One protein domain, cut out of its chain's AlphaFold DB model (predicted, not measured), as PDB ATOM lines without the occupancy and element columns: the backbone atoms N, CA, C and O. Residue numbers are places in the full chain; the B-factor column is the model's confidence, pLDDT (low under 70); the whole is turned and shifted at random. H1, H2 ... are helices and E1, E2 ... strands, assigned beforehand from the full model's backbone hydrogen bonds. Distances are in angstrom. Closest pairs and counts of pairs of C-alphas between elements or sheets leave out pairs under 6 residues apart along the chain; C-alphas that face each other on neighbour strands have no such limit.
ATOM      1  N   VAL A   3      23.618 -30.623  -1.110       97.19
ATOM      2  CA  VAL A   3      22.598 -30.933  -0.108       97.19
ATOM      3  C   VAL A   3      21.635 -29.758  -0.010       97.19
ATOM      4  O   VAL A   3      22.057 -28.615   0.165       97.19
ATOM      5  N   ASN A   4      20.339 -30.040  -0.098       97.19
ATOM      6  CA  ASN A   4      19.292 -29.033   0.036       97.19
ATOM      7  C   ASN A   4      18.931 -28.869   1.517       97.19
ATOM      8  O   ASN A   4      18.277 -29.739   2.090       97.19
ATOM      9  N   ASP A   5      19.334 -27.766   2.148       96.81
ATOM     10  CA  ASP A   5      18.899 -27.436   3.509       96.81
ATOM     11  C   ASP A   5      17.500 -26.816   3.459       96.81
ATOM     12  O   ASP A   5      17.312 -25.705   2.957       96.81
ATOM     13  N   LEU A   6      16.501 -27.542   3.960       95.44
ATOM     14  CA  LEU A   6      15.106 -27.110   3.909       95.44
ATOM     15  C   LEU A   6      14.764 -26.091   5.001       95.44
ATOM     16  O   LEU A   6      13.846 -25.288   4.806       95.44
ATOM     17  N   ILE A   7      15.498 -26.090   6.122       93.00
ATOM     18  CA  ILE A   7      15.332 -25.080   7.175       93.00
ATOM     19  C   ILE A   7      15.863 -23.744   6.664       93.00
ATOM     20  O   ILE A   7      15.158 -22.732   6.687       93.00
ATOM     21  N   GLU A   8      17.113 -23.739   6.203       94.00
ATOM     22  CA  GLU A   8      17.796 -22.516   5.767       94.00
ATOM     23  C   GLU A   8      17.427 -22.105   4.336       94.00
ATOM     24  O   GLU A   8      17.702 -20.975   3.928       94.00
ATOM     25  N   LYS A   9      16.750 -22.990   3.593       95.19
ATOM     26  CA  LYS A   9      16.305 -22.792   2.205       95.19
ATOM     27  C   LYS A   9      17.466 -22.466   1.263       95.19
ATOM     28  O   LYS A   9      17.341 -21.611   0.385       95.19
ATOM     29  N   CYS A  10      18.594 -23.145   1.455       95.88
ATOM     30  CA  CYS A  10      19.807 -22.956   0.669       95.88
ATOM     31  C   CYS A  10      20.430 -24.298   0.261       95.88
ATOM     32  O   CYS A  10      20.199 -25.332   0.886       95.88
ATOM     33  N   GLU A  11      21.220 -24.277  -0.810       96.69
ATOM     34  CA  GLU A  11      22.056 -25.413  -1.198       96.69
ATOM     35  C   GLU A  11      23.399 -25.305  -0.465       96.69
ATOM     36  O   GLU A  11      24.019 -24.238  -0.442       96.69
ATOM     37  N   LYS A  12      23.845 -26.411   0.129       96.50
ATOM     38  CA  LYS A  12      25.140 -26.541   0.801       96.50
ATOM     39  C   LYS A  12      25.983 -27.590   0.087       96.50
ATOM     40  O   LYS A  12      25.454 -28.582  -0.410       96.50
ATOM     41  N   ASP A  13      27.295 -27.382   0.065       97.00
ATOM     42  CA  ASP A  13      28.246 -28.424  -0.323       97.00
ATOM     43  C   ASP A  13      28.829 -29.041   0.948       97.00
ATOM     44  O   ASP A  13      29.545 -28.367   1.688       97.00
ATOM     45  N   LEU A  14      28.449 -30.286   1.235       97.00
ATOM     46  CA  LEU A  14      28.818 -31.000   2.460       97.00
ATOM     47  C   LEU A  14      29.520 -32.313   2.132       97.00
ATOM     48  O   LEU A  14      29.164 -33.006   1.171       97.00
ATOM     49  N   SER A  15      30.517 -32.673   2.929       97.38
ATOM     50  CA  SER A  15      31.144 -33.990   2.868       97.38
ATOM     51  C   SER A  15      30.302 -35.045   3.592       97.38
ATOM     52  O   SER A  15      29.346 -34.739   4.308       97.38
ATOM     53  N   TRP A  16      30.667 -36.315   3.413       96.81
ATOM     54  CA  TRP A  16      30.060 -37.412   4.164       96.81
ATOM     55  C   TRP A  16      30.248 -37.241   5.680       96.81
ATOM     56  O   TRP A  16      29.299 -37.429   6.437       96.81
ATOM     57  N   ASP A  17      31.446 -36.829   6.112       96.44
ATOM     58  CA  ASP A  17      31.750 -36.613   7.531       96.44
ATOM     59  C   ASP A  17      30.904 -35.468   8.114       96.44
ATOM     60  O   ASP A  17      30.381 -35.608   9.218       96.44
ATOM     61  N   ASP A  18      30.683 -34.389   7.350       97.12
ATOM     62  CA  ASP A  18      29.814 -33.279   7.774       97.12
ATOM     63  C   ASP A  18      28.367 -33.744   7.980       97.12
ATOM     64  O   ASP A  18      27.724 -33.375   8.959       97.12
ATOM     65  N   LEU A  19      27.836 -34.580   7.079       96.88
ATOM     66  CA  LEU A  19      26.479 -35.119   7.211       96.88
ATOM     67  C   LEU A  19      26.335 -35.998   8.455       96.88
ATOM     68  O   LEU A  19      25.343 -35.887   9.178       96.88
ATOM     69  N   VAL A  20      27.323 -36.850   8.729       96.06
ATOM     70  CA  VAL A  20      27.316 -37.693   9.930       96.06
ATOM     71  C   VAL A  20      27.400 -36.846  11.194       96.06
ATOM     72  O   VAL A  20      26.671 -37.123  12.146       96.06
ATOM     73  N   ASP A  21      28.233 -35.807  11.208       96.62
ATOM     74  CA  ASP A  21      28.341 -34.880  12.334       96.62
ATOM     75  C   ASP A  21      27.033 -34.111  12.574       96.62
ATOM     76  O   ASP A  21      26.550 -34.038  13.707       96.62
ATOM     77  N   LEU A  22      26.387 -33.630  11.508       96.81
ATOM     78  CA  LEU A  22      25.096 -32.944  11.585       96.81
ATOM     79  C   LEU A  22      24.013 -33.831  12.214       96.81
ATOM     80  O   LEU A  22      23.268 -33.380  13.090       96.81
ATOM     81  N   VAL A  23      23.953 -35.098  11.805       96.19
ATOM     82  CA  VAL A  23      23.004 -36.066  12.365       96.19
ATOM     83  C   VAL A  23      23.370 -36.420  13.806       96.19
ATOM     84  O   VAL A  23      22.503 -36.449  14.677       96.19
ATOM     85  N   ALA A  24      24.648 -36.670  14.091       95.69
ATOM     86  CA  ALA A  24      25.099 -37.142  15.395       95.69
ATOM     87  C   ALA A  24      25.040 -36.064  16.485       95.69
ATOM     88  O   ALA A  24      24.584 -36.343  17.595       95.69
ATOM     89  N   ASN A  25      25.518 -34.860  16.175       96.12
ATOM     90  CA  ASN A  25      25.875 -33.842  17.164       96.12
ATOM     91  C   ASN A  25      25.031 -32.567  17.058       96.12
ATOM     92  O   ASN A  25      24.936 -31.823  18.035       96.12
ATOM     93  N   HIS A  26      24.381 -32.326  15.917       94.81
ATOM     94  CA  HIS A  26      23.573 -31.122  15.691       94.81
ATOM     95  C   HIS A  26      22.065 -31.382  15.657       94.81
ATOM     96  O   HIS A  26      21.300 -30.461  15.375       94.81
ATOM     97  N   ASN A  27      21.636 -32.611  15.977       91.50
ATOM     98  CA  ASN A  27      20.228 -33.021  15.986       91.50
ATOM     99  C   ASN A  27      19.508 -32.660  14.672       91.50
ATOM    100  O   ASN A  27      18.339 -32.271  14.673       91.50
ATOM    101  N   ARG A  28      20.241 -32.730  13.557       96.06
ATOM    102  CA  ARG A  28      19.683 -32.584  12.215       96.06
ATOM    103  C   ARG A  28      19.266 -33.950  11.696       96.06
ATOM    104  O   ARG A  28      19.755 -34.986  12.146       96.06
ATOM    105  N   GLN A  29      18.382 -33.937  10.715       96.81
ATOM    106  CA  GLN A  29      17.949 -35.136  10.016       96.81
ATOM    107  C   GLN A  29      18.393 -35.048   8.560       96.81
ATOM    108  O   GLN A  29      18.235 -34.004   7.925       96.81
ATOM    109  N   VAL A  30      18.929 -36.145   8.030       98.06
ATOM    110  CA  VAL A  30      19.313 -36.236   6.617       98.06
ATOM    111  C   VAL A  30      18.378 -37.198   5.903       98.06
ATOM    112  O   VAL A  30      18.317 -38.378   6.244       98.06
ATOM    113  N   ASP A  31      17.676 -36.697   4.892       97.88
ATOM    114  CA  ASP A  31      16.826 -37.513   4.032       97.88
ATOM    115  C   ASP A  31      17.556 -37.828   2.735       97.88
ATOM    116  O   ASP A  31      18.114 -36.935   2.089       97.88
ATOM    117  N   LEU A  32      17.495 -39.091   2.328       98.12
ATOM    118  CA  LEU A  32      17.981 -39.555   1.036       98.12
ATOM    119  C   LEU A  32      16.775 -39.932   0.186       98.12
ATOM    120  O   LEU A  32      15.977 -40.770   0.596       98.12
ATOM    121  N   LEU A  33      16.638 -39.327  -0.990       97.88
ATOM    122  CA  LEU A  33      15.619 -39.704  -1.966       97.88
ATOM    123  C   LEU A  33      16.284 -40.388  -3.152       97.88
ATOM    124  O   LEU A  33      17.216 -39.847  -3.754       97.88
ATOM    125  N   PHE A  34      15.780 -41.559  -3.519       97.88
ATOM    126  CA  PHE A  34      16.318 -42.361  -4.609       97.88
ATOM    127  C   PHE A  34      15.524 -42.142  -5.899       97.88
ATOM    128  O   PHE A  34      14.337 -41.822  -5.891       97.88
ATOM    129  N   ALA A  35      16.206 -42.267  -7.040       96.00
ATOM    130  CA  ALA A  35      15.546 -42.210  -8.344       96.00
ATOM    131  C   ALA A  35      14.703 -43.467  -8.609       96.00
ATOM    132  O   ALA A  35      13.656 -43.386  -9.248       96.00
ATOM    133  N   GLU A  36      15.182 -44.606  -8.115       96.06
ATOM    134  CA  GLU A  36      14.579 -45.921  -8.266       96.06
ATOM    135  C   GLU A  36      14.314 -46.519  -6.885       96.06
ATOM    136  O   GLU A  36      14.993 -46.186  -5.910       96.06
ATOM    137  N   LYS A  37      13.312 -47.396  -6.805       97.06
ATOM    138  CA  LYS A  37      12.995 -48.114  -5.571       97.06
ATOM    139  C   LYS A  37      14.121 -49.095  -5.255       97.06
ATOM    140  O   LYS A  37      14.548 -49.844  -6.128       97.06
ATOM    141  N   GLN A  38      14.547 -49.099  -4.003       95.75
ATOM    142  CA  GLN A  38      15.445 -50.089  -3.432       95.75
ATOM    143  C   GLN A  38      14.618 -51.199  -2.794       95.75
ATOM    144  O   GLN A  38      13.542 -50.933  -2.255       95.75
ATOM    145  N   THR A  39      15.133 -52.421  -2.826       96.00
ATOM    146  CA  THR A  39      14.552 -53.566  -2.125       96.00
ATOM    147  C   THR A  39      15.658 -54.265  -1.342       96.00
ATOM    148  O   THR A  39      16.789 -54.346  -1.823       96.00
ATOM    149  N   ASP A  40      15.357 -54.719  -0.127       93.25
ATOM    150  CA  ASP A  40      16.310 -55.481   0.679       93.25
ATOM    151  C   ASP A  40      16.628 -56.851   0.055       93.25
ATOM    152  O   ASP A  40      15.953 -57.321  -0.861       93.25
ATOM    153  N   GLU A  41      17.690 -57.497   0.540       91.50
ATOM    154  CA  GLU A  41      18.183 -58.761  -0.027       91.50
ATOM    155  C   GLU A  41      17.139 -59.888   0.028       91.50
ATOM    156  O   GLU A  41      17.096 -60.735  -0.866       91.50
ATOM    157  N   ASP A  42      16.274 -59.867   1.044       92.19
ATOM    158  CA  ASP A  42      15.223 -60.864   1.254       92.19
ATOM    159  C   ASP A  42      13.918 -60.552   0.490       92.19
ATOM    160  O   ASP A  42      13.021 -61.398   0.422       92.19
ATOM    161  N   GLY A  43      13.787 -59.365  -0.110       92.81
ATOM    162  CA  GLY A  43      12.612 -58.973  -0.892       92.81
ATOM    163  C   GLY A  43      11.390 -58.544  -0.072       92.81
ATOM    164  O   GLY A  43      10.293 -58.440  -0.631       92.81
ATOM    165  N   TYR A  44      11.536 -58.312   1.233       92.62
ATOM    166  CA  TYR A  44      10.436 -57.965   2.139       92.62
ATOM    167  C   TYR A  44      10.183 -56.466   2.233       92.62
ATOM    168  O   TYR A  44       9.037 -56.046   2.421       92.62
ATOM    169  N   LEU A  45      11.228 -55.657   2.098       95.88
ATOM    170  CA  LEU A  45      11.161 -54.219   2.296       95.88
ATOM    171  C   LEU A  45      11.529 -53.509   1.001       95.88
ATOM    172  O   LEU A  45      12.581 -53.755   0.430       95.88
ATOM    173  N   THR A  46      10.663 -52.610   0.537       97.56
ATOM    174  CA  THR A  46      10.917 -51.774  -0.644       97.56
ATOM    175  C   THR A  46      10.691 -50.310  -0.296       97.56
ATOM    176  O   THR A  46       9.659 -49.976   0.284       97.56
ATOM    177  N   TRP A  47      11.634 -49.440  -0.646       98.12
ATOM    178  CA  TRP A  47      11.614 -48.016  -0.306       98.12
ATOM    179  C   TRP A  47      12.172 -47.156  -1.438       98.12
ATOM    180  O   TRP A  47      12.963 -47.617  -2.255       98.12
ATOM    181  N   ASP A  48      11.756 -45.896  -1.500       98.06
ATOM    182  CA  ASP A  48      12.309 -44.878  -2.405       98.06
ATOM    183  C   ASP A  48      12.888 -43.672  -1.653       98.06
ATOM    184  O   ASP A  48      13.500 -42.792  -2.264       98.06
ATOM    185  N   ALA A  49      12.763 -43.648  -0.325       98.19
ATOM    186  CA  ALA A  49      13.421 -42.670   0.521       98.19
ATOM    187  C   ALA A  49      13.850 -43.252   1.872       98.19
ATOM    188  O   ALA A  49      13.206 -44.143   2.433       98.19
ATOM    189  N   GLU A  50      14.934 -42.700   2.402       98.00
ATOM    190  CA  GLU A  50      15.465 -42.983   3.730       98.00
ATOM    191  C   GLU A  50      15.542 -41.710   4.562       98.00
ATOM    192  O   GLU A  50      15.758 -40.614   4.047       98.00
ATOM    193  N   ASN A  51      15.425 -41.887   5.869       97.31
ATOM    194  CA  ASN A  51      15.512 -40.837   6.862       97.31
ATOM    195  C   ASN A  51      16.532 -41.227   7.924       97.31
ATOM    196  O   ASN A  51      16.370 -42.256   8.585       97.31
ATOM    197  N   TRP A  52      17.572 -40.414   8.074       98.06
ATOM    198  CA  TRP A  52      18.674 -40.676   8.984       98.06
ATOM    199  C   TRP A  52      18.645 -39.700  10.152       98.06
ATOM    200  O   TRP A  52      18.758 -38.485   9.983       98.06
ATOM    201  N   THR A  53      18.507 -40.263  11.349       97.31
ATOM    202  CA  THR A  53      18.482 -39.540  12.626       97.31
ATOM    203  C   THR A  53      19.423 -40.196  13.631       97.31
ATOM    204  O   THR A  53      19.925 -41.300  13.410       97.31
ATOM    205  N   SER A  54      19.670 -39.522  14.751       96.44
ATOM    206  CA  SER A  54      20.486 -40.026  15.854       96.44
ATOM    207  C   SER A  54      19.732 -39.908  17.174       96.44
ATOM    208  O   SER A  54      18.984 -38.957  17.384       96.44
ATOM    209  N   VAL A  55      19.932 -40.871  18.076       92.31
ATOM    210  CA  VAL A  55      19.301 -40.869  19.408       92.31
ATOM    211  C   VAL A  55      20.168 -40.148  20.443       92.31
ATOM    212  O   VAL A  55      19.663 -39.437  21.306       92.31
ATOM    213  N   ASP A  56      21.479 -40.379  20.402       92.38
ATOM    214  CA  ASP A  56      22.439 -39.943  21.429       92.38
ATOM    215  C   ASP A  56      23.832 -39.617  20.859       92.38
ATOM    216  O   ASP A  56      24.832 -39.631  21.581       92.38
ATOM    217  N   GLY A  57      23.916 -39.401  19.546       91.81
ATOM    218  CA  GLY A  57      25.172 -39.197  18.816       91.81
ATOM    219  C   GLY A  57      25.974 -40.474  18.561       91.81
ATOM    220  O   GLY A  57      27.053 -40.416  17.972       91.81
ATOM    221  N   LYS A  58      25.490 -41.641  19.006       92.50
ATOM    222  CA  LYS A  58      26.186 -42.931  18.857       92.50
ATOM    223  C   LYS A  58      25.353 -43.974  18.128       92.50
ATOM    224  O   LYS A  58      25.929 -44.855  17.487       92.50
ATOM    225  N   ARG A  59      24.029 -43.889  18.265       95.62
ATOM    226  CA  ARG A  59      23.048 -44.766  17.622       95.62
ATOM    227  C   ARG A  59      22.286 -43.992  16.560       95.62
ATOM    228  O   ARG A  59      21.590 -43.031  16.885       95.62
ATOM    229  N   PHE A  60      22.404 -44.455  15.327       97.56
ATOM    230  CA  PHE A  60      21.750 -43.893  14.157       97.56
ATOM    231  C   PHE A  60      20.563 -44.762  13.780       97.56
ATOM    232  O   PHE A  60      20.653 -45.990  13.828       97.56
ATOM    233  N   ILE A  61      19.461 -44.125  13.415       97.88
ATOM    234  CA  ILE A  61      18.250 -44.795  12.956       97.88
ATOM    235  C   ILE A  61      18.044 -44.444  11.492       97.88
ATOM    236  O   ILE A  61      18.065 -43.267  11.129       97.88
ATOM    237  N   ARG A  62      17.832 -45.478  10.680       97.88
ATOM    238  CA  ARG A  62      17.398 -45.388   9.290       97.88
ATOM    239  C   ARG A  62      15.946 -45.819   9.208       97.88
ATOM    240  O   ARG A  62      15.654 -47.005   9.361       97.88
ATOM    241  N   SER A  63      15.060 -44.869   8.961       97.75
ATOM    242  CA  SER A  63      13.649 -45.141   8.685       97.75
ATOM    243  C   SER A  63      13.400 -45.085   7.185       97.75
ATOM    244  O   SER A  63      14.073 -44.342   6.469       97.75
ATOM    245  N   TYR A  64      12.424 -45.849   6.709       98.00
ATOM    246  CA  TYR A  64      12.141 -45.979   5.282       98.00
ATOM    247  C   TYR A  64      10.803 -45.348   4.920       98.00
ATOM    248  O   TYR A  64       9.863 -45.321   5.718       98.00
ATOM    249  N   SER A  65      10.700 -44.855   3.693       97.69
ATOM    250  CA  SER A  65       9.437 -44.434   3.094       97.69
ATOM    251  C   SER A  65       9.312 -44.979   1.678       97.69
ATOM    252  O   SER A  65      10.312 -45.190   0.992       97.69
ATOM    253  N   LEU A  66       8.072 -45.215   1.261       97.88
ATOM    254  CA  LEU A  66       7.727 -45.645  -0.087       97.88
ATOM    255  C   LEU A  66       6.619 -44.746  -0.634       97.88
ATOM    256  O   LEU A  66       5.535 -44.684  -0.050       97.88
ATOM    257  N   GLU A  67       6.881 -44.052  -1.741       95.81
ATOM    258  CA  GLU A  67       5.915 -43.198  -2.446       95.81
ATOM    259  C   GLU A  67       5.256 -42.155  -1.521       95.81
ATOM    260  O   GLU A  67       4.058 -41.878  -1.584       95.81
ATOM    261  N   GLY A  68       6.052 -41.584  -0.612       94.00
ATOM    262  CA  GLY A  68       5.601 -40.586   0.364       94.00
ATOM    263  C   GLY A  68       4.913 -41.153   1.611       94.00
ATOM    264  O   GLY A  68       4.512 -40.380   2.483       94.00
ATOM    265  N   ARG A  69       4.793 -42.479   1.743       96.31
ATOM    266  CA  ARG A  69       4.298 -43.134   2.960       96.31
ATOM    267  C   ARG A  69       5.458 -43.657   3.803       96.31
ATOM    268  O   ARG A  69       6.226 -44.491   3.339       96.31
ATOM    269  N   ALA A  70       5.522 -43.238   5.066       96.38
ATOM    270  CA  ALA A  70       6.450 -43.812   6.037       96.38
ATOM    271  C   ALA A  70       6.120 -45.289   6.313       96.38
ATOM    272  O   ALA A  70       4.950 -45.651   6.500       96.38
ATOM    273  N   LEU A  71       7.150 -46.131   6.330       97.38
ATOM    274  CA  LEU A  71       7.047 -47.556   6.634       97.38
ATOM    275  C   LEU A  71       7.215 -47.800   8.140       97.38
ATOM    276  O   LEU A  71       7.744 -46.960   8.866       97.38
ATOM    277  N   SER A  72       6.717 -48.941   8.620       95.50
ATOM    278  CA  SER A  72       6.858 -49.358  10.023       95.50
ATOM    279  C   SER A  72       8.268 -49.821  10.370       95.50
ATOM    280  O   SER A  72       8.687 -49.727  11.524       95.50
ATOM    281  N   ASP A  73       8.967 -50.358   9.380       95.94
ATOM    282  CA  ASP A  73      10.287 -50.942   9.524       95.94
ATOM    283  C   ASP A  73      11.355 -49.849   9.588       95.94
ATOM    284  O   ASP A  73      11.236 -48.781   8.984       95.94
ATOM    285  N   TYR A  74      12.411 -50.122  10.345       96.25
ATOM    286  CA  TYR A  74      13.577 -49.258  10.476       96.25
ATOM    287  C   TYR A  74      14.796 -50.104  10.842       96.25
ATOM    288  O   TYR A  74      14.677 -51.237  11.315       96.25
ATOM    289  N   SER A  75      15.986 -49.550  10.642       96.12
ATOM    290  CA  SER A  75      17.244 -50.195  11.016       96.12
ATOM    291  C   SER A  75      18.061 -49.293  11.930       96.12
ATOM    292  O   SER A  75      17.983 -48.069  11.848       96.12
ATOM    293  N   GLY A  76      18.825 -49.911  12.828       96.94
ATOM    294  CA  GLY A  76      19.700 -49.218  13.767       96.94
ATOM    295  C   GLY A  76      21.165 -49.498  13.464       96.94
ATOM    296  O   GLY A  76      21.526 -50.638  13.180       96.94
ATOM    297  N   TYR A  77      22.000 -48.470  13.574       96.88
ATOM    298  CA  TYR A  77      23.425 -48.521  13.261       96.88
ATOM    299  C   TYR A  77      24.251 -47.825  14.337       96.88
ATOM    300  O   TYR A  77      23.788 -46.896  15.007       96.88
ATOM    301  N   ASN A  78      25.500 -48.250  14.496       94.69
ATOM    302  CA  ASN A  78      26.495 -47.518  15.269       94.69
ATOM    303  C   ASN A  78      27.441 -46.731  14.339       94.69
ATOM    304  O   ASN A  78      27.443 -46.907  13.121       94.69
ATOM    305  N   LYS A  79      28.290 -45.872  14.913       87.44
ATOM    306  CA  LYS A  79      29.221 -45.018  14.147       87.44
ATOM    307  C   LYS A  79      30.182 -45.766  13.206       87.44
ATOM    308  O   LYS A  79      30.658 -45.173  12.243       87.44
ATOM    309  N   TYR A  80      30.514 -47.024  13.491       90.62
ATOM    310  CA  TYR A  80      31.403 -47.834  12.655       90.62
ATOM    311  C   TYR A  80      30.666 -48.420  11.448       90.62
ATOM    312  O   TYR A  80      31.275 -48.584  10.393       90.62
ATOM    313  N   ASP A  81      29.360 -48.661  11.580       94.38
ATOM    314  CA  ASP A  81      28.522 -49.203  10.507       94.38
ATOM    315  C   ASP A  81      28.189 -48.131   9.460       94.38
ATOM    316  O   ASP A  81      28.017 -48.445   8.283       94.38
ATOM    317  N   MET A  82      28.136 -46.855   9.867       93.81
ATOM    318  CA  MET A  82      27.715 -45.736   9.014       93.81
ATOM    319  C   MET A  82      28.413 -45.728   7.649       93.81
ATOM    320  O   MET A  82      27.752 -45.507   6.640       93.81
ATOM    321  N   LYS A  83      29.719 -46.018   7.582       91.56
ATOM    322  CA  LYS A  83      30.471 -46.024   6.311       91.56
ATOM    323  C   LYS A  83      29.977 -47.063   5.300       91.56
ATOM    324  O   LYS A  83      30.176 -46.873   4.106       91.56
ATOM    325  N   GLY A  84      29.382 -48.159   5.767       93.38
ATOM    326  CA  GLY A  84      28.828 -49.202   4.905       93.38
ATOM    327  C   GLY A  84      27.405 -48.901   4.441       93.38
ATOM    328  O   GLY A  84      27.072 -49.193   3.297       93.38
ATOM    329  N   TYR A  85      26.583 -48.299   5.309       94.81
ATOM    330  CA  TYR A  85      25.132 -48.204   5.099       94.81
ATOM    331  C   TYR A  85      24.623 -46.802   4.757       94.81
ATOM    332  O   TYR A  85      23.653 -46.678   4.014       94.81
ATOM    333  N   PHE A  86      25.252 -45.744   5.269       96.50
ATOM    334  CA  PHE A  86      24.865 -44.374   4.951       96.50
ATOM    335  C   PHE A  86      25.574 -43.931   3.670       96.50
ATOM    336  O   PHE A  86      26.725 -43.493   3.706       96.50
ATOM    337  N   GLN A  87      24.886 -44.075   2.534       95.94
ATOM    338  CA  GLN A  87      25.435 -43.849   1.191       95.94
ATOM    339  C   GLN A  87      24.738 -42.679   0.466       95.94
ATOM    340  O   GLN A  87      24.077 -42.892  -0.554       95.94
ATOM    341  N   PRO A  88      24.884 -41.430   0.951       96.44
ATOM    342  CA  PRO A  88      24.195 -40.267   0.385       96.44
ATOM    343  C   PRO A  88      24.568 -39.974  -1.077       96.44
ATOM    344  O   PRO A  88      23.778 -39.382  -1.800       96.44
ATOM    345  N   GLU A  89      25.727 -40.441  -1.549       94.50
ATOM    346  CA  GLU A  89      26.155 -40.287  -2.949       94.50
ATOM    347  C   GLU A  89      25.316 -41.097  -3.946       94.50
ATOM    348  O   GLU A  89      25.261 -40.755  -5.123       94.50
ATOM    349  N   SER A  90      24.660 -42.167  -3.485       93.50
ATOM    350  CA  SER A  90      23.752 -42.971  -4.313       93.50
ATOM    351  C   SER A  90      22.353 -42.356  -4.433       93.50
ATOM    352  O   SER A  90      21.549 -42.778  -5.268       93.50
ATOM    353  N   ALA A  91      22.051 -41.349  -3.606       96.75
ATOM    354  CA  ALA A  91      20.773 -40.667  -3.621       96.75
ATOM    355  C   ALA A  91      20.683 -39.717  -4.819       96.75
ATOM    356  O   ALA A  91      21.635 -39.027  -5.185       96.75
ATOM    357  N   LYS A  92      19.489 -39.626  -5.405       97.31
ATOM    358  CA  LYS A  92      19.173 -38.597  -6.400       97.31
ATOM    359  C   LYS A  92      19.160 -37.213  -5.757       97.31
ATOM    360  O   LYS A  92      19.513 -36.225  -6.397       97.31
ATOM    361  N   GLU A  93      18.695 -37.144  -4.516       97.31
ATOM    362  CA  GLU A  93      18.599 -35.909  -3.758       97.31
ATOM    363  C   GLU A  93      18.898 -36.172  -2.282       97.31
ATOM    364  O   GLU A  93      18.392 -37.133  -1.701       97.31
ATOM    365  N   VAL A  94      19.693 -35.286  -1.683       98.06
ATOM    366  CA  VAL A  94      19.991 -35.274  -0.249       98.06
ATOM    367  C   VAL A  94      19.379 -34.014   0.347       98.06
ATOM    368  O   VAL A  94      19.660 -32.904  -0.121       98.06
ATOM    369  N   ARG A  95      18.546 -34.169   1.377       97.75
ATOM    370  CA  ARG A  95      17.896 -33.050   2.068       97.75
ATOM    371  C   ARG A  95      18.301 -33.015   3.528       97.75
ATOM    372  O   ARG A  95      18.380 -34.052   4.178       97.75
ATOM    373  N   LEU A  96      18.526 -31.814   4.039       97.31
ATOM    374  CA  LEU A  96      18.811 -31.575   5.444       97.31
ATOM    375  C   LEU A  96      17.598 -30.893   6.083       97.31
ATOM    376  O   LEU A  96      17.218 -29.790   5.679       97.31
ATOM    377  N   ASN A  97      17.003 -31.559   7.072       92.25
ATOM    378  CA  ASN A  97      15.865 -31.075   7.858       92.25
ATOM    379  C   ASN A  97      16.276 -30.641   9.253       92.25
ATOM    380  O   ASN A  97      17.406 -30.958   9.698       92.25
TER     381      ASN A  97
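This is residues 3 to 97 of the 97 residues of an uncharacterized protein of bioreactor metagenome (UniProt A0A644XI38). A single strongly twisted sheet of seven strands makes up most of this domain, with helix H1 packed on one face in a two-layer arrangement. Its long strands E3, E4, E5 and E6 form a meander, each strand the antiparallel neighbour of the one before, and the short strands E7, E1 and E2 extend the sheet beside E3. The printed part has 95 residues, with seven named strands and two named helices in the order E1 E2 H1 E3 E4 E5 E6 H2 E7. The sheet is mixed, in the order E2 E1 E7 E3 E4 E5 E6, and the class is mixed, helices and strands. The whole is compact, with a radius of gyration of the C-alphas of 12.8 A and spans of 35 by 27 by 20 A.

E1, residues 3 to 5, and E2, residues 10 to 13, form an antiparallel hairpin at 145 degrees, with N 3 and O 12 2.8 A apart. H1, residues 16 to 25, is on the sheet at a height of 6.6 A. E3, residues 30 to 39, bends by 102 degrees at residue 36. H1 lies over E3, but only just, with 3 C-alphas falling on it, and runs slantwise to the strands, at 48 degrees to E3 on the local plane. E2, H1 and E3 form a split strand-helix-strand unit, two strands of one sheet that are not neighbours with a helix between them along the chain; E1 and E7 are between E2 and E3 in the sheet, and the crossover is right-handed. E4, residues 46 to 54, forms a hairpin with E3, with N 32 and O 50 2.9 A apart. The closest C-alphas of H1 and E4 are those of Ala 24 and Ser 54, 5.5 A. E5, residues 59 to 66, forms a hairpin with E4, with N 51 and O 63 2.9 A apart. E6, residues 69 to 78, is an edge strand and forms a hairpin with E5, with N 62 and O 75 2.8 A apart. H2, residues 82 to 85, only grazes the sheet. E7, residues 93 to 96, is antiparallel to E3, with N 31 and O 95 2.8 A apart, and parallel to E1, with N 4 and O 94 2.9 A apart. In H1 every O i to N i+4 pair is within hydrogen-bond range; H2 is too short for such a pair.

E1 begins at C-alpha 3, (22.598, -30.933, -0.108). H1 measures 14.1 A, E3 20.0 A, E4 22.4 A, E5 23.4 A and E6 25.8 A. E7 ends at C-alpha 96, (18.811, -31.575, 5.444).

The two C-alphas farthest apart are those of Glu 8 and Asp 42, at 38.7 A. The printed part has no cut and no long link. Its mean pLDDT is 95.8, and no printed residue is under 70.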